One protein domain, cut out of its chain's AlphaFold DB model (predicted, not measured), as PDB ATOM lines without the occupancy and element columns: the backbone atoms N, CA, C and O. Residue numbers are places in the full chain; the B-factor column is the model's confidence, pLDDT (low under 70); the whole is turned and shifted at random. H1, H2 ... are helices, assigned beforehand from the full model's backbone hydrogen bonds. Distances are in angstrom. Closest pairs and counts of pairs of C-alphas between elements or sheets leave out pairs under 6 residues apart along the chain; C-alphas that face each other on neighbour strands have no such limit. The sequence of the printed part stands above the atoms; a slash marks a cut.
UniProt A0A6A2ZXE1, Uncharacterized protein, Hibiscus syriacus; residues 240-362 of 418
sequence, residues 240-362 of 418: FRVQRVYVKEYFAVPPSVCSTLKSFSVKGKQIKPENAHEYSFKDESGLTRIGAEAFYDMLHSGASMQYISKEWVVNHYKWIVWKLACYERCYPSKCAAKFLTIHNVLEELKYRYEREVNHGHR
ATOM      1  N   PHE A 240      31.325   7.350  -1.961       83.81
ATOM      2  CA  PHE A 240      31.482   6.224  -2.878       83.81
ATOM      3  C   PHE A 240      30.493   6.339  -4.037       83.81
ATOM      4  O   PHE A 240      29.295   6.499  -3.813       83.81
ATOM      5  N   ARG A 241      31.006   6.239  -5.264       85.31
ATOM      6  CA  ARG A 241      30.195   6.217  -6.492       85.31
ATOM      7  C   ARG A 241      30.026   4.811  -7.070       85.31
ATOM      8  O   ARG A 241      29.197   4.620  -7.946       85.31
ATOM      9  N   VAL A 242      30.812   3.852  -6.578       85.12
ATOM     10  CA  VAL A 242      30.859   2.465  -7.054       85.12
ATOM     11  C   VAL A 242      30.560   1.519  -5.892       85.12
ATOM     12  O   VAL A 242      30.809   1.848  -4.725       85.12
ATOM     13  N   GLN A 243      29.998   0.351  -6.207       86.88
ATOM     14  CA  GLN A 243      29.765  -0.705  -5.229       86.88
ATOM     15  C   GLN A 243      31.098  -1.224  -4.678       86.88
ATOM     16  O   GLN A 243      32.028  -1.506  -5.426       86.88
ATOM     17  N   ARG A 244      31.189  -1.352  -3.351       87.06
ATOM     18  CA  ARG A 244      32.421  -1.768  -2.668       87.06
ATOM     19  C   ARG A 244      32.433  -3.266  -2.407       87.06
ATOM     20  O   ARG A 244      31.424  -3.823  -1.979       87.06
ATOM     21  N   VAL A 245      33.603  -3.878  -2.549       88.94
ATOM     22  CA  VAL A 245      33.832  -5.290  -2.209       88.94
ATOM     23  C   VAL A 245      34.059  -5.462  -0.702       88.94
ATOM     24  O   VAL A 245      34.808  -4.697  -0.080       88.94
ATOM     25  N   TYR A 246      33.455  -6.485  -0.088       89.81
ATOM     26  CA  TYR A 246      33.721  -6.797   1.318       89.81
ATOM     27  C   TYR A 246      35.136  -7.356   1.505       89.81
ATOM     28  O   TYR A 246      35.615  -8.164   0.717       89.81
ATOM     29  N   VAL A 247      35.792  -7.020   2.621       88.19
ATOM     30  CA  VAL A 247      37.153  -7.508   2.939       88.19
ATOM     31  C   VAL A 247      37.255  -9.041   2.881       88.19
ATOM     32  O   VAL A 247      38.237  -9.569   2.360       88.19
ATOM     33  N   LYS A 248      36.224  -9.755   3.359       87.50
ATOM     34  CA  LYS A 248      36.147 -11.227   3.303       87.50
ATOM     35  C   LYS A 248      36.178 -11.765   1.863       87.50
ATOM     36  O   LYS A 248      36.819 -12.775   1.605       87.50
ATOM     37  N   GLU A 249      35.511 -11.074   0.938       89.75
ATOM     38  CA  GLU A 249      35.405 -11.450  -0.478       89.75
ATOM     39  C   GLU A 249      36.684 -11.084  -1.220       89.75
ATOM     40  O   GLU A 249      37.220 -11.890  -1.971       89.75
ATOM     41  N   TYR A 250      37.231  -9.901  -0.935       88.19
ATOM     42  CA  TYR A 250      38.474  -9.437  -1.532       88.19
ATOM     43  C   TYR A 250      39.641 -10.396  -1.245       88.19
ATOM     44  O   TYR A 250      40.371 -10.825  -2.150       88.19
ATOM     45  N   PHE A 251      39.815 -10.780   0.025       86.25
ATOM     46  CA  PHE A 251      40.868 -11.719   0.388       86.25
ATOM     47  C   PHE A 251      40.508 -13.160   0.043       86.25
ATOM     48  O   PHE A 251      41.409 -13.881  -0.374       86.25
ATOM     49  N   ALA A 252      39.238 -13.573   0.100       85.06
ATOM     50  CA  ALA A 252      38.749 -14.918  -0.256       85.06
ATOM     51  C   ALA A 252      39.489 -16.099   0.414       85.06
ATOM     52  O   ALA A 252      39.234 -17.256   0.096       85.06
ATOM     53  N   VAL A 253      40.411 -15.818   1.333       82.94
ATOM     54  CA  VAL A 253      41.206 -16.774   2.095       82.94
ATOM     55  C   VAL A 253      41.211 -16.307   3.547       82.94
ATOM     56  O   VAL A 253      41.166 -15.095   3.785       82.94
ATOM     57  N   PRO A 254      41.249 -17.219   4.530       81.69
ATOM     58  CA  PRO A 254      41.434 -16.837   5.923       81.69
ATOM     59  C   PRO A 254      42.783 -16.125   6.141       81.69
ATOM     60  O   PRO A 254      43.747 -16.424   5.429       81.69
ATOM     61  N   PRO A 255      42.884 -15.213   7.128       80.88
ATOM     62  CA  PRO A 255      44.164 -14.655   7.554       80.88
ATOM     63  C   PRO A 255      45.156 -15.776   7.877       80.88
ATOM     64  O   PRO A 255      44.841 -16.677   8.655       80.88
ATOM     65  N   SER A 256      46.366 -15.721   7.324       74.62
ATOM     66  CA  SER A 256      47.410 -16.684   7.675       74.62
ATOM     67  C   SER A 256      47.816 -16.505   9.141       74.62
ATOM     68  O   SER A 256      48.179 -15.396   9.548       74.62
ATOM     69  N   VAL A 257      47.811 -17.592   9.922       61.94
ATOM     70  CA  VAL A 257      48.352 -17.619  11.290       61.94
ATOM     71  C   VAL A 257      49.869 -17.477  11.187       61.94
ATOM     72  O   VAL A 257      50.604 -18.431  10.949       61.94
ATOM     73  N   CYS A 258      50.348 -16.242  11.259       53.09
ATOM     74  CA  CYS A 258      51.746 -15.917  11.027       53.09
ATOM     75  C   CYS A 258      52.586 -16.229  12.279       53.09
ATOM     76  O   CYS A 258      53.017 -15.313  12.974       53.09
ATOM     77  N   SER A 259      52.839 -17.508  12.570       47.06
ATOM     78  CA  SER A 259      53.874 -17.912  13.537       47.06
ATOM     79  C   SER A 259      55.259 -18.030  12.888       47.06
ATOM     80  O   SER A 259      56.270 -18.030  13.588       47.06
ATOM     81  N   THR A 260      55.358 -18.118  11.555       45.47
ATOM     82  CA  THR A 260      56.651 -18.372  10.890       45.47
ATOM     83  C   THR A 260      56.716 -17.811   9.464       45.47
ATOM     84  O   THR A 260      56.886 -18.551   8.504       45.47
ATOM     85  N   LEU A 261      56.632 -16.488   9.292       47.72
ATOM     86  CA  LEU A 261      57.129 -15.852   8.062       47.72
ATOM     87  C   LEU A 261      58.526 -15.285   8.313       47.72
ATOM     88  O   LEU A 261      58.715 -14.103   8.594       47.72
ATOM     89  N   LYS A 262      59.529 -16.162   8.187       44.69
ATOM     90  CA  LYS A 262      60.851 -15.734   7.719       44.69
ATOM     91  C   LYS A 262      60.646 -15.216   6.291       44.69
ATOM     92  O   LYS A 262      60.051 -15.918   5.486       44.69
ATOM     93  N   SER A 263      61.157 -14.023   5.992       44.69
ATOM     94  CA  SER A 263      61.103 -13.351   4.679       44.69
ATOM     95  C   SER A 263      59.905 -12.422   4.429       44.69
ATOM     96  O   SER A 263      59.114 -12.619   3.516       44.69
ATOM     97  N   PHE A 264      59.865 -11.309   5.161       44.16
ATOM     98  CA  PHE A 264      59.808 -10.009   4.489       44.16
ATOM     99  C   PHE A 264      60.976  -9.175   5.011       44.16
ATOM    100  O   PHE A 264      61.141  -9.001   6.219       44.16
ATOM    101  N   SER A 265      61.832  -8.714   4.103       49.75
ATOM    102  CA  SER A 265      62.959  -7.847   4.434       49.75
ATOM    103  C   SER A 265      62.444  -6.458   4.815       49.75
ATOM    104  O   SER A 265      62.390  -5.544   4.002       49.75
ATOM    105  N   VAL A 266      62.072  -6.293   6.083       43.81
ATOM    106  CA  VAL A 266      62.145  -5.011   6.782       43.81
ATOM    107  C   VAL A 266      62.860  -5.303   8.090       43.81
ATOM    108  O   VAL A 266      62.306  -5.928   8.989       43.81
ATOM    109  N   LYS A 267      64.135  -4.905   8.162       42.88
ATOM    110  CA  LYS A 267      64.989  -4.976   9.356       42.88
ATOM    111  C   LYS A 267      64.194  -4.691  10.646       42.88
ATOM    112  O   LYS A 267      63.944  -3.542  10.990       42.88
ATOM    113  N   GLY A 268      63.868  -5.754  11.379       45.03
ATOM    114  CA  GLY A 268      63.999  -5.810  12.835       45.03
ATOM    115  C   GLY A 268      62.877  -5.280  13.731       45.03
ATOM    116  O   GLY A 268      63.012  -5.439  14.940       45.03
ATOM    117  N   LYS A 269      61.773  -4.708  13.233       54.34
ATOM    118  CA  LYS A 269      60.599  -4.424  14.085       54.34
ATOM    119  C   LYS A 269      59.305  -4.718  13.336       54.34
ATOM    120  O   LYS A 269      58.968  -4.041  12.372       54.34
ATOM    121  N   GLN A 270      58.565  -5.723  13.799       74.44
ATOM    122  CA  GLN A 270      57.176  -5.915  13.396       74.44
ATOM    123  C   GLN A 270      56.405  -4.622  13.701       74.44
ATOM    124  O   GLN A 270      56.491  -4.098  14.817       74.44
ATOM    125  N   ILE A 271      55.679  -4.095  12.712       88.50
ATOM    126  CA  ILE A 271      54.808  -2.936  12.918       88.50
ATOM    127  C   ILE A 271      53.678  -3.371  13.853       88.50
ATOM    128  O   ILE A 271      52.879  -4.266  13.542       88.50
ATOM    129  N   LYS A 272      53.666  -2.742  15.020       91.19
ATOM    130  CA  LYS A 272      52.731  -2.897  16.124       91.19
ATOM    131  C   LYS A 272      51.912  -1.610  16.257       91.19
ATOM    132  O   LYS A 272      52.378  -0.548  15.849       91.19
ATOM    133  N   PRO A 273      50.728  -1.664  16.879       91.81
ATOM    134  CA  PRO A 273      49.925  -0.461  17.115       91.81
ATOM    135  C   PRO A 273      50.702   0.630  17.866       91.81
ATOM    136  O   PRO A 273      50.568   1.806  17.550       91.81
ATOM    137  N   GLU A 274      51.554   0.247  18.820       90.19
ATOM    138  CA  GLU A 274      52.360   1.171  19.625       90.19
ATOM    139  C   GLU A 274      53.423   1.932  18.818       90.19
ATOM    140  O   GLU A 274      53.633   3.115  19.065       90.19
ATOM    141  N   ASN A 275      54.048   1.296  17.823       91.38
ATOM    142  CA  ASN A 275      55.179   1.861  17.076       91.38
ATOM    143  C   ASN A 275      54.814   2.331  15.658       91.38
ATOM    144  O   ASN A 275      55.646   2.924  14.980       91.38
ATOM    145  N   ALA A 276      53.582   2.086  15.196       93.50
ATOM    146  CA  ALA A 276      53.178   2.388  13.823       93.50
ATOM    147  C   ALA A 276      53.299   3.877  13.466       93.50
ATOM    148  O   ALA A 276      53.564   4.210  12.315       93.50
ATOM    149  N   HIS A 277      53.156   4.767  14.450       92.00
ATOM    150  CA  HIS A 277      53.328   6.205  14.263       92.00
ATOM    151  C   HIS A 277      54.784   6.613  13.946       92.00
ATOM    152  O   HIS A 277      54.998   7.606  13.259       92.00
ATOM    153  N   GLU A 278      55.776   5.825  14.379       92.44
ATOM    154  CA  GLU A 278      57.211   6.048  14.121       92.44
ATOM    155  C   GLU A 278      57.680   5.438  12.791       92.44
ATOM    156  O   GLU A 278      58.842   5.587  12.392       92.44
ATOM    157  N   TYR A 279      56.806   4.697  12.105       92.25
ATOM    158  CA  TYR A 279      57.161   4.060  10.848       92.25
ATOM    159  C   TYR A 279      57.571   5.114   9.817       92.25
ATOM    160  O   TYR A 279      56.894   6.128   9.641       92.25
ATOM    161  N   SER A 280      58.674   4.858   9.119       91.94
ATOM    162  CA  SER A 280      59.169   5.715   8.046       91.94
ATOM    163  C   SER A 280      59.501   4.889   6.813       91.94
ATOM    164  O   SER A 280      60.187   3.865   6.892       91.94
ATOM    165  N   PHE A 281      59.028   5.365   5.667       90.25
ATOM    166  CA  PHE A 281      59.408   4.837   4.369       90.25
ATOM    167  C   PHE A 281      60.836   5.272   4.055       90.25
ATOM    168  O   PHE A 281      61.231   6.400   4.361       90.25
ATOM    169  N   LYS A 282      61.612   4.371   3.461       86.50
ATOM    170  CA  LYS A 282      62.947   4.683   2.956       86.50
ATOM    171  C   LYS A 282      62.837   4.976   1.475       86.50
ATOM    172  O   LYS A 282      62.197   4.212   0.758       86.50
ATOM    173  N   ASP A 283      63.461   6.063   1.060       75.56
ATOM    174  CA  ASP A 283      63.699   6.340  -0.350       75.56
ATOM    175  C   ASP A 283      64.667   5.305  -0.963       75.56
ATOM    176  O   ASP A 283      65.368   4.601  -0.227       75.56
ATOM    177  N   GLU A 284      64.730   5.224  -2.294       73.19
ATOM    178  CA  GLU A 284      65.627   4.325  -3.043       73.19
ATOM    179  C   GLU A 284      67.100   4.525  -2.653       73.19
ATOM    180  O   GLU A 284      67.873   3.570  -2.573       73.19
ATOM    181  N   SER A 285      67.469   5.762  -2.306       70.75
ATOM    182  CA  SER A 285      68.788   6.133  -1.785       70.75
ATOM    183  C   SER A 285      69.056   5.655  -0.348       70.75
ATOM    184  O   SER A 285      70.198   5.642   0.107       70.75
ATOM    185  N   GLY A 286      68.015   5.301   0.413       70.31
ATOM    186  CA  GLY A 286      68.082   4.927   1.827       70.31
ATOM    187  C   GLY A 286      68.435   6.065   2.799       70.31
ATOM    188  O   GLY A 286      68.379   5.845   4.014       70.31
ATOM    189  N   LEU A 287      68.778   7.258   2.294       69.06
ATOM    190  CA  LEU A 287      69.153   8.431   3.092       69.06
ATOM    191  C   LEU A 287      67.925   9.204   3.583       69.06
ATOM    192  O   LEU A 287      67.891   9.635   4.737       69.06
ATOM    193  N   THR A 288      66.907   9.348   2.736       79.06
ATOM    194  CA  THR A 288      65.694  10.103   3.067       79.06
ATOM    195  C   THR A 288      64.651   9.194   3.708       79.06
ATOM    196  O   THR A 288      64.342   8.111   3.200       79.06
ATOM    197  N   ARG A 289      64.101   9.636   4.845       86.56
ATOM    198  CA  ARG A 289      63.032   8.946   5.574       86.56
ATOM    199  C   ARG A 289      61.750   9.759   5.522       86.56
ATOM    200  O   ARG A 289      61.716  10.887   5.999       86.56
ATOM    201  N   ILE A 290      60.693   9.160   4.990       90.62
ATOM    202  CA  ILE A 290      59.370   9.778   4.876       90.62
ATOM    203  C   ILE A 290      58.505   9.212   6.005       90.62
ATOM    204  O   ILE A 290      58.081   8.059   5.952       90.62
ATOM    205  N   GLY A 291      58.318  10.000   7.065       91.31
ATOM    206  CA  GLY A 291      57.450   9.681   8.209       91.31
ATOM    207  C   GLY A 291      56.194  10.556   8.240       91.31
ATOM    208  O   GLY A 291      55.955  11.318   7.306       91.31
ATOM    209  N   ALA A 292      55.417  10.481   9.324       92.31
ATOM    210  CA  ALA A 292      54.139  11.192   9.473       92.31
ATOM    211  C   ALA A 292      54.215  12.705   9.167       92.31
ATOM    212  O   ALA A 292      53.318  13.243   8.523       92.31
ATOM    213  N   GLU A 293      55.306  13.376   9.548       91.00
ATOM    214  CA  GLU A 293      55.519  14.807   9.273       91.00
ATOM    215  C   GLU A 293      55.531  15.129   7.770       91.00
ATOM    216  O   GLU A 293      54.920  16.098   7.339       91.00
ATOM    217  N   ALA A 294      56.143  14.281   6.941       92.44
ATOM    218  CA  ALA A 294      56.131  14.489   5.494       92.44
ATOM    219  C   ALA A 294      54.718  14.311   4.908       92.44
ATOM    220  O   ALA A 294      54.360  14.960   3.928       92.44
ATOM    221  N   PHE A 295      53.883  13.457   5.513       93.31
ATOM    222  CA  PHE A 295      52.484  13.298   5.103       93.31
ATOM    223  C   PHE A 295      51.617  14.503   5.455       93.31
ATOM    224  O   PHE A 295      50.670  14.782   4.719       93.31
ATOM    225  N   TYR A 296      51.947  15.229   6.525       91.75
ATOM    226  CA  TYR A 296      51.315  16.507   6.838       91.75
ATOM    227  C   TYR A 296      51.543  17.502   5.691       91.75
ATOM    228  O   TYR A 296      50.576  17.986   5.102       91.75
ATOM    229  N   ASP A 297      52.796  17.672   5.261       89.50
ATOM    230  CA  ASP A 297      53.142  18.561   4.144       89.50
ATOM    231  C   ASP A 297      52.528  18.107   2.805       89.50
ATOM    232  O   ASP A 297      52.050  18.928   2.022       89.50
ATOM    233  N   MET A 298      52.477  16.800   2.529       90.44
ATOM    234  CA  MET A 298      51.847  16.285   1.303       90.44
ATOM    235  C   MET A 298      50.334  16.541   1.271       90.44
ATOM    236  O   MET A 298      49.789  16.907   0.224       90.44
ATOM    237  N   LEU A 299      49.643  16.381   2.405       88.44
ATOM    238  CA  LEU A 299      48.197  16.604   2.510       88.44
ATOM    239  C   LEU A 299      47.826  18.089   2.341       88.44
ATOM    240  O   LEU A 299      46.749  18.407   1.828       88.44
ATOM    241  N   HIS A 300      48.740  19.001   2.684       79.12
ATOM    242  CA  HIS A 300      48.552  20.450   2.535       79.12
ATOM    243  C   HIS A 300      48.337  20.914   1.096       79.12
ATOM    244  O   HIS A 300      47.733  21.961   0.879       79.12
ATOM    245  N   SER A 301      48.791  20.146   0.104       71.44
ATOM    246  CA  SER A 301      48.633  20.511  -1.309       71.44
ATOM    247  C   SER A 301      47.164  20.615  -1.764       71.44
ATOM    248  O   SER A 301      46.881  21.269  -2.768       71.44
ATOM    249  N   GLY A 302      46.216  20.035  -1.012       73.19
ATOM    250  CA  GLY A 302      44.783  20.075  -1.326       73.19
ATOM    251  C   GLY A 302      43.852  20.448  -0.170       73.19
ATOM    252  O   GLY A 302      42.725  20.866  -0.432       73.19
ATOM    253  N   ALA A 303      44.290  20.321   1.084       79.62
ATOM    254  CA  ALA A 303      43.430  20.470   2.254       79.62
ATOM    255  C   ALA A 303      43.522  21.852   2.930       79.62
ATOM    256  O   ALA A 303      44.550  22.524   2.880       79.62
ATOM    257  N   SER A 304      42.447  22.274   3.607       77.62
ATOM    258  CA  SER A 304      42.444  23.525   4.377       77.62
ATOM    259  C   SER A 304      43.179  23.352   5.709       77.62
ATOM    260  O   SER A 304      42.767  22.555   6.557       77.62
ATOM    261  N   MET A 305      44.234  24.152   5.905       72.75
ATOM    262  CA  MET A 305      45.134  24.098   7.069       72.75
ATOM    263  C   MET A 305      44.437  24.354   8.408       72.75
ATOM    264  O   MET A 305      44.922  23.917   9.444       72.75
ATOM    265  N   GLN A 306      43.290  25.038   8.407       77.69
ATOM    266  CA  GLN A 306      42.562  25.355   9.643       77.69
ATOM    267  C   GLN A 306      42.006  24.106  10.344       77.69
ATOM    268  O   GLN A 306      41.681  24.163  11.525       77.69
ATOM    269  N   TYR A 307      41.909  22.986   9.623       76.31
ATOM    270  CA  TYR A 307      41.266  21.765  10.102       76.31
ATOM    271  C   TYR A 307      42.208  20.553  10.156       76.31
ATOM    272  O   TYR A 307      41.741  19.444  10.405       76.31
ATOM    273  N   ILE A 308      43.514  20.737   9.919       86.06
ATOM    274  CA  ILE A 308      44.524  19.670  10.013       86.06
ATOM    275  C   ILE A 308      45.637  20.126  10.944       86.06
ATOM    276  O   ILE A 308      46.415  21.020  10.613       86.06
ATOM    277  N   SER A 309      45.749  19.461  12.089       91.69
ATOM    278  CA  SER A 309      46.908  19.584  12.968       91.69
ATOM    279  C   SER A 309      47.909  18.452  12.714       91.69
ATOM    280  O   SER A 309      47.586  17.441  12.081       91.69
ATOM    281  N   LYS A 310      49.135  18.597  13.222       92.69
ATOM    282  CA  LYS A 310      50.141  17.528  13.145       92.69
ATOM    283  C   LYS A 310      49.686  16.286  13.903       92.69
ATOM    284  O   LYS A 310      49.821  15.171  13.412       92.69
ATOM    285  N   GLU A 311      49.062  16.482  15.059       94.25
ATOM    286  CA  GLU A 311      48.518  15.420  15.904       94.25
ATOM    287  C   GLU A 311      47.417  14.636  15.180       94.25
ATOM    288  O   GLU A 311      47.373  13.410  15.279       94.25
ATOM    289  N   TRP A 312      46.573  15.323  14.397       94.75
ATOM    290  CA  TRP A 312      45.555  14.689  13.555       94.75
ATOM    291  C   TRP A 312      46.197  13.735  12.538       94.75
ATOM    292  O   TRP A 312      45.809  12.568  12.440       94.75
ATOM    293  N   VAL A 313      47.238  14.199  11.832       95.38
ATOM    294  CA  VAL A 313      47.960  13.371  10.855       95.38
ATOM    295  C   VAL A 313      48.664  12.207  11.539       95.38
ATOM    296  O   VAL A 313      48.515  11.076  11.087       95.38
ATOM    297  N   VAL A 314      49.376  12.442  12.644       95.75
ATOM    298  CA  VAL A 314      50.100  11.397  13.386       95.75
ATOM    299  C   VAL A 314      49.147  10.308  13.892       95.75
ATOM    300  O   VAL A 314      49.444   9.120  13.735       95.75
ATOM    301  N   ASN A 315      47.984  10.681  14.439       96.00
ATOM    302  CA  ASN A 315      46.982   9.717  14.897       96.00
ATOM    303  C   ASN A 315      46.460   8.854  13.741       96.00
ATOM    304  O   ASN A 315      46.498   7.626  13.811       96.00
ATOM    305  N   HIS A 316      46.012   9.467  12.646       96.88
ATOM    306  CA  HIS A 316      45.477   8.691  11.528       96.88
ATOM    307  C   HIS A 316      46.550   7.870  10.815       96.88
ATOM    308  O   HIS A 316      46.293   6.723  10.442       96.88
ATOM    309  N   TYR A 317      47.758   8.416  10.676       97.25
ATOM    310  CA  TYR A 317      48.912   7.716  10.122       97.25
ATOM    311  C   TYR A 317      49.196   6.421  10.891       97.25
ATOM    312  O   TYR A 317      49.306   5.366  10.267       97.25
ATOM    313  N   LYS A 318      49.201   6.464  12.236       96.69
ATOM    314  CA  LYS A 318      49.359   5.283  13.109       96.69
ATOM    315  C   LYS A 318      48.406   4.154  12.705       96.69
ATOM    316  O   LYS A 318      48.840   3.020  12.492       96.69
ATOM    317  N   TRP A 319      47.114   4.452  12.582       97.81
ATOM    318  CA  TRP A 319      46.096   3.437  12.300       97.81
ATOM    319  C   TRP A 319      46.125   2.941  10.857       97.81
ATOM    320  O   TRP A 319      45.961   1.743  10.624       97.81
ATOM    321  N   ILE A 320      46.370   3.833   9.893       97.31
ATOM    322  CA  ILE A 320      46.501   3.467   8.478       97.31
ATOM    323  C   ILE A 320      47.696   2.530   8.292       97.31
ATOM    324  O   ILE A 320      47.538   1.432   7.758       97.31
ATOM    325  N   VAL A 321      48.872   2.919   8.791       96.25
ATOM    326  CA  VAL A 321      50.099   2.118   8.692       96.25
ATOM    327  C   VAL A 321      49.918   0.763   9.362       96.25
ATOM    328  O   VAL A 321      50.229  -0.264   8.756       96.25
ATOM    329  N   TRP A 322      49.371   0.729  10.583       95.75
ATOM    330  CA  TRP A 322      49.160  -0.534  11.285       95.75
ATOM    331  C   TRP A 322      48.215  -1.463  10.518       95.75
ATOM    332  O   TRP A 322      48.517  -2.647  10.353       95.75
ATOM    333  N   LYS A 323      47.109  -0.930   9.988       95.06
ATOM    334  CA  LYS A 323      46.142  -1.692   9.190       95.06
ATOM    335  C   LYS A 323      46.770  -2.254   7.912       95.06
ATOM    336  O   LYS A 323      46.637  -3.448   7.650       95.06
ATOM    337  N   LEU A 324      47.465  -1.424   7.134       92.94
ATOM    338  CA  LEU A 324      48.095  -1.847   5.879       92.94
ATOM    339  C   LEU A 324      49.185  -2.897   6.127       92.94
ATOM    340  O   LEU A 324      49.191  -3.935   5.470       92.94
ATOM    341  N   ALA A 325      50.022  -2.694   7.147       91.25
ATOM    342  CA  ALA A 325      51.017  -3.678   7.566       91.25
ATOM    343  C   ALA A 325      50.383  -5.014   7.992       91.25
ATOM    344  O   ALA A 325      50.925  -6.086   7.721       91.25
ATOM    345  N   CYS A 326      49.221  -4.972   8.654       89.44
ATOM    346  CA  CYS A 326      48.484  -6.182   9.008       89.44
ATOM    347  C   CYS A 326      47.964  -6.917   7.769       89.44
ATOM    348  O   CYS A 326      48.065  -8.141   7.738       89.44
ATOM    349  N   TYR A 327      47.462  -6.216   6.748       88.62
ATOM    350  CA  TYR A 327      47.032  -6.863   5.505       88.62
ATOM    351  C   TYR A 327      48.177  -7.564   4.778       88.62
ATOM    352  O   TYR A 327      47.994  -8.689   4.320       88.62
ATOM    353  N   GLU A 328      49.362  -6.957   4.718       87.75
ATOM    354  CA  GLU A 328      50.526  -7.613   4.108       87.75
ATOM    355  C   GLU A 328      50.954  -8.856   4.881       87.75
ATOM    356  O   GLU A 328      51.204  -9.901   4.284       87.75
ATOM    357  N   ARG A 329      50.968  -8.765   6.215       84.81
ATOM    358  CA  ARG A 329      51.354  -9.878   7.085       84.81
ATOM    359  C   ARG A 329      50.352 -11.032   7.068       84.81
ATOM    360  O   ARG A 329      50.762 -12.183   7.145       84.81
ATOM    361  N   CYS A 330      49.055 -10.734   7.027       84.19
ATOM    362  CA  CYS A 330      48.000 -11.746   7.117       84.19
ATOM    363  C   CYS A 330      47.646 -12.371   5.764       84.19
ATOM    364  O   CYS A 330      47.021 -13.427   5.736       84.19
ATOM    365  N   TYR A 331      48.011 -11.723   4.654       83.88
ATOM    366  CA  TYR A 331      47.677 -12.170   3.302       83.88
ATOM    367  C   TYR A 331      48.880 -12.053   2.352       83.88
ATOM    368  O   TYR A 331      48.784 -11.410   1.302       83.88
ATOM    369  N   PRO A 332      50.028 -12.673   2.675       79.06
ATOM    370  CA  PRO A 332      51.280 -12.473   1.939       79.06
ATOM    371  C   PRO A 332      51.168 -12.827   0.448       79.06
ATOM    372  O   PRO A 332      51.713 -12.116  -0.395       79.06
ATOM    373  N   SER A 333      50.395 -13.864   0.106       75.38
ATOM    374  CA  SER A 333      50.174 -14.319  -1.274       75.38
ATOM    375  C   SER A 333      49.421 -13.308  -2.147       75.38
ATOM    376  O   SER A 333      49.662 -13.242  -3.350       75.38
ATOM    377  N   LYS A 334      48.537 -12.490  -1.559       73.88
ATOM    378  CA  LYS A 334      47.782 -11.442  -2.271       73.88
ATOM    379  C   LYS A 334      48.431 -10.058  -2.170       73.88
ATOM    380  O   LYS A 334      48.183  -9.205  -3.027       73.88
ATOM    381  N   CYS A 335      49.250  -9.830  -1.145       67.75
ATOM    382  CA  CYS A 335      49.624  -8.485  -0.710       67.75
ATOM    383  C   CYS A 335      51.098  -8.112  -0.852       67.75
ATOM    384  O   CYS A 335      51.400  -6.967  -0.546       67.75
ATOM    385  N   ALA A 336      51.982  -9.016  -1.296       66.00
ATOM    386  CA  ALA A 336      53.444  -8.849  -1.369       66.00
ATOM    387  C   ALA A 336      53.937  -7.404  -1.651       66.00
ATOM    388  O   ALA A 336      54.121  -7.029  -2.807       66.00
ATOM    389  N   ALA A 337      54.141  -6.612  -0.586       70.69
ATOM    390  CA  ALA A 337      54.570  -5.203  -0.594       70.69
ATOM    391  C   ALA A 337      53.717  -4.221  -1.436       70.69
ATOM    392  O   ALA A 337      54.204  -3.182  -1.879       70.69
ATOM    393  N   LYS A 338      52.445  -4.540  -1.700       80.81
ATOM    394  CA  LYS A 338      51.546  -3.713  -2.531       80.81
ATOM    395  C   LYS A 338      50.663  -2.772  -1.717       80.81
ATOM    396  O   LYS A 338      50.017  -1.903  -2.298       80.81
ATOM    397  N   PHE A 339      50.575  -2.968  -0.402       85.88
ATOM    398  CA  PHE A 339      49.607  -2.279   0.440       85.88
ATOM    399  C   PHE A 339      50.245  -1.124   1.198       85.88
ATOM    400  O   PHE A 339      49.769   0.005   1.092       85.88
ATOM    401  N   LEU A 340      51.313  -1.388   1.948       91.44
ATOM    402  CA  LEU A 340      52.000  -0.378   2.740       91.44
ATOM    403  C   LEU A 340      52.934   0.432   1.834       91.44
ATOM    404  O   LEU A 340      54.140   0.217   1.788       91.44
ATOM    405  N   THR A 341      52.348   1.370   1.094       91.25
ATOM    406  CA  THR A 341      53.047   2.280   0.178       91.25
ATOM    407  C   THR A 341      52.735   3.729   0.537       91.25
ATOM    408  O   THR A 341      51.678   4.020   1.102       91.25
ATOM    409  N   ILE A 342      53.633   4.653   0.176       92.94
ATOM    410  CA  ILE A 342      53.425   6.096   0.393       92.94
ATOM    411  C   ILE A 342      52.108   6.547  -0.248       92.94
ATOM    412  O   ILE A 342      51.319   7.248   0.382       92.94
ATOM    413  N   HIS A 343      51.843   6.084  -1.472       91.88
ATOM    414  CA  HIS A 343      50.624   6.407  -2.204       91.88
ATOM    415  C   HIS A 343      49.358   5.980  -1.445       91.88
ATOM    416  O   HIS A 343      48.498   6.816  -1.177       91.88
ATOM    417  N   ASN A 344      49.263   4.712  -1.023       93.56
ATOM    418  CA  ASN A 344      48.077   4.212  -0.319       93.56
ATOM    419  C   ASN A 344      47.863   4.918   1.029       93.56
ATOM    420  O   ASN A 344      46.724   5.206   1.394       93.56
ATOM    421  N   VAL A 345      48.939   5.224   1.765       95.88
ATOM    422  CA  VAL A 345      48.827   5.965   3.031       95.88
ATOM    423  C   VAL A 345      48.291   7.376   2.795       95.88
ATOM    424  O   VAL A 345      47.391   7.815   3.514       95.88
ATOM    425  N   LEU A 346      48.802   8.077   1.779       94.81
ATOM    426  CA  LEU A 346      48.346   9.423   1.445       94.81
ATOM    427  C   LEU A 346      46.877   9.426   1.001       94.81
ATOM    428  O   LEU A 346      46.105  10.261   1.467       94.81
ATOM    429  N   GLU A 347      46.464   8.479   0.157       94.44
ATOM    430  CA  GLU A 347      45.069   8.368  -0.287       94.44
ATOM    431  C   GLU A 347      44.106   8.077   0.872       94.44
ATOM    432  O   GLU A 347      43.018   8.652   0.939       94.44
ATOM    433  N   GLU A 348      44.509   7.255   1.845       95.88
ATOM    434  CA  GLU A 348      43.699   7.027   3.043       95.88
ATOM    435  C   GLU A 348      43.615   8.246   3.968       95.88
ATOM    436  O   GLU A 348      42.556   8.490   4.554       95.88
ATOM    437  N   LEU A 349      44.685   9.037   4.084       95.75
ATOM    438  CA  LEU A 349      44.655  10.305   4.818       95.75
ATOM    439  C   LEU A 349      43.710  11.309   4.152       95.75
ATOM    440  O   LEU A 349      42.865  11.895   4.832       95.75
ATOM    441  N   LYS A 350      43.786  11.452   2.823       94.44
ATOM    442  CA  LYS A 350      42.849  12.277   2.048       94.44
ATOM    443  C   LYS A 350      41.407  11.821   2.258       94.44
ATOM    444  O   LYS A 350      40.528  12.644   2.497       94.44
ATOM    445  N   TYR A 351      41.157  10.513   2.211       94.56
ATOM    446  CA  TYR A 351      39.834   9.936   2.450       94.56
ATOM    447  C   TYR A 351      39.309  10.242   3.861       94.56
ATOM    448  O   TYR A 351      38.142  10.600   4.026       94.56
ATOM    449  N   ARG A 352      40.156  10.135   4.892       95.12
ATOM    450  CA  ARG A 352      39.773  10.479   6.270       95.12
ATOM    451  C   ARG A 352      39.466  11.959   6.424       95.12
ATOM    452  O   ARG A 352      38.459  12.279   7.045       95.12
ATOM    453  N   TYR A 353      40.266  12.832   5.814       94.31
ATOM    454  CA  TYR A 353      39.994  14.268   5.797       94.31
ATOM    455  C   TYR A 353      38.644  14.567   5.140       94.31
ATOM    456  O   TYR A 353      37.803  15.254   5.717       94.31
ATOM    457  N   GLU A 354      38.397  13.983   3.966       93.62
ATOM    458  CA  GLU A 354      37.145  14.170   3.238       93.62
ATOM    459  C   GLU A 354      35.940  13.753   4.093       93.62
ATOM    460  O   GLU A 354      34.940  14.464   4.183       93.62
ATOM    461  N   ARG A 355      36.039  12.621   4.790       94.06
ATOM    462  CA  ARG A 355      34.960  12.133   5.650       94.06
ATOM    463  C   ARG A 355      34.773  12.959   6.913       94.06
ATOM    464  O   ARG A 355      33.655  13.369   7.212       94.06
ATOM    465  N   GLU A 356      35.835  13.140   7.680       93.88
ATOM    466  CA  GLU A 356      35.750  13.725   9.011       93.88
ATOM    467  C   GLU A 356      35.568  15.240   8.947       93.88
ATOM    468  O   GLU A 356      34.680  15.773   9.609       93.88
ATOM    469  N   VAL A 357      36.363  15.921   8.120       92.12
ATOM    470  CA  VAL A 357      36.396  17.384   8.046       92.12
ATOM    471  C   VAL A 357      35.360  17.903   7.057       92.12
ATOM    472  O   VAL A 357      34.489  18.689   7.431       92.12
ATOM    473  N   ASN A 358      35.399  17.451   5.800       91.50
ATOM    474  CA  ASN A 358      34.501  18.005   4.782       91.50
ATOM    475  C   ASN A 358      33.046  17.561   5.003       91.50
ATOM    476  O   ASN A 358      32.136  18.392   4.904       91.50
ATOM    477  N   HIS A 359      32.820  16.295   5.366       91.50
ATOM    478  CA  HIS A 359      31.475  15.731   5.551       91.50
ATOM    479  C   HIS A 359      31.013  15.638   7.017       91.50
ATOM    480  O   HIS A 359      29.856  15.304   7.264       91.50
ATOM    481  N   GLY A 360      31.867  15.932   8.005       92.12
ATOM    482  CA  GLY A 360      31.478  15.893   9.424       92.12
ATOM    483  C   GLY A 360      31.190  14.484   9.961       92.12
ATOM    484  O   GLY A 360      30.502  14.319  10.977       92.12
ATOM    485  N   HIS A 361      31.672  13.441   9.278       94.56
ATOM    486  CA  HIS A 361      31.448  12.049   9.658       94.56
ATOM    487  C   HIS A 361      32.409  11.632  10.767       94.56
ATOM    488  O   HIS A 361      33.528  11.192  10.516       94.56
ATOM    489  N   ARG A 362      31.930  11.740  12.004       94.56
ATOM    490  CA  ARG A 362      32.690  11.430  13.219       94.56
ATOM    491  C   ARG A 362      32.675   9.942  13.556       94.56
ATOM    492  O   ARG A 362      31.658   9.267  13.357       94.56
TER     493      ARG A 362
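What this domain is: This is residues 240 to 362 of the 418 residues of an uncharacterized protein of Hibiscus syriacus (UniProt A0A6A2ZXE1). A long helix, H3, runs through the body; H5 packs steeply on it, H2 on both; residues 240 to 249 stick out. The printed part has 123 residues, five named helices, no named strand: all helix, under half in named elements. It is compact, radius of gyration of the C-alphas 15.7 A, spanning 46 by 41 by 25 A.

Where its parts are: Find C-alpha 247 at (37.153, -7.508, 2.939); from there H1 runs to 251. H2 is residues 292 to 299, H3 310 to 330, 30.0 A, H4 332 to 335, and H5 342 to 358, ending at (34.501, 18.005, 4.782).

How they stand to each other: The hub, H3, touches H5 at a steep tilt of 51 degrees, opposite ways, closest C-alphas Ile 320 and Val 345, 6.4 A. H2 touches H3, about perpendicular at 76 degrees, closest C-alphas 292 and 314, 5.6 A. Every O i to N i+4 pair is within hydrogen-bond range in H1, H2, H3 and H5.

The domain as a whole: The printed part has no cut; pLDDT is under 70, for instance, at residues 257 to 269, in the long H1 to H2 link.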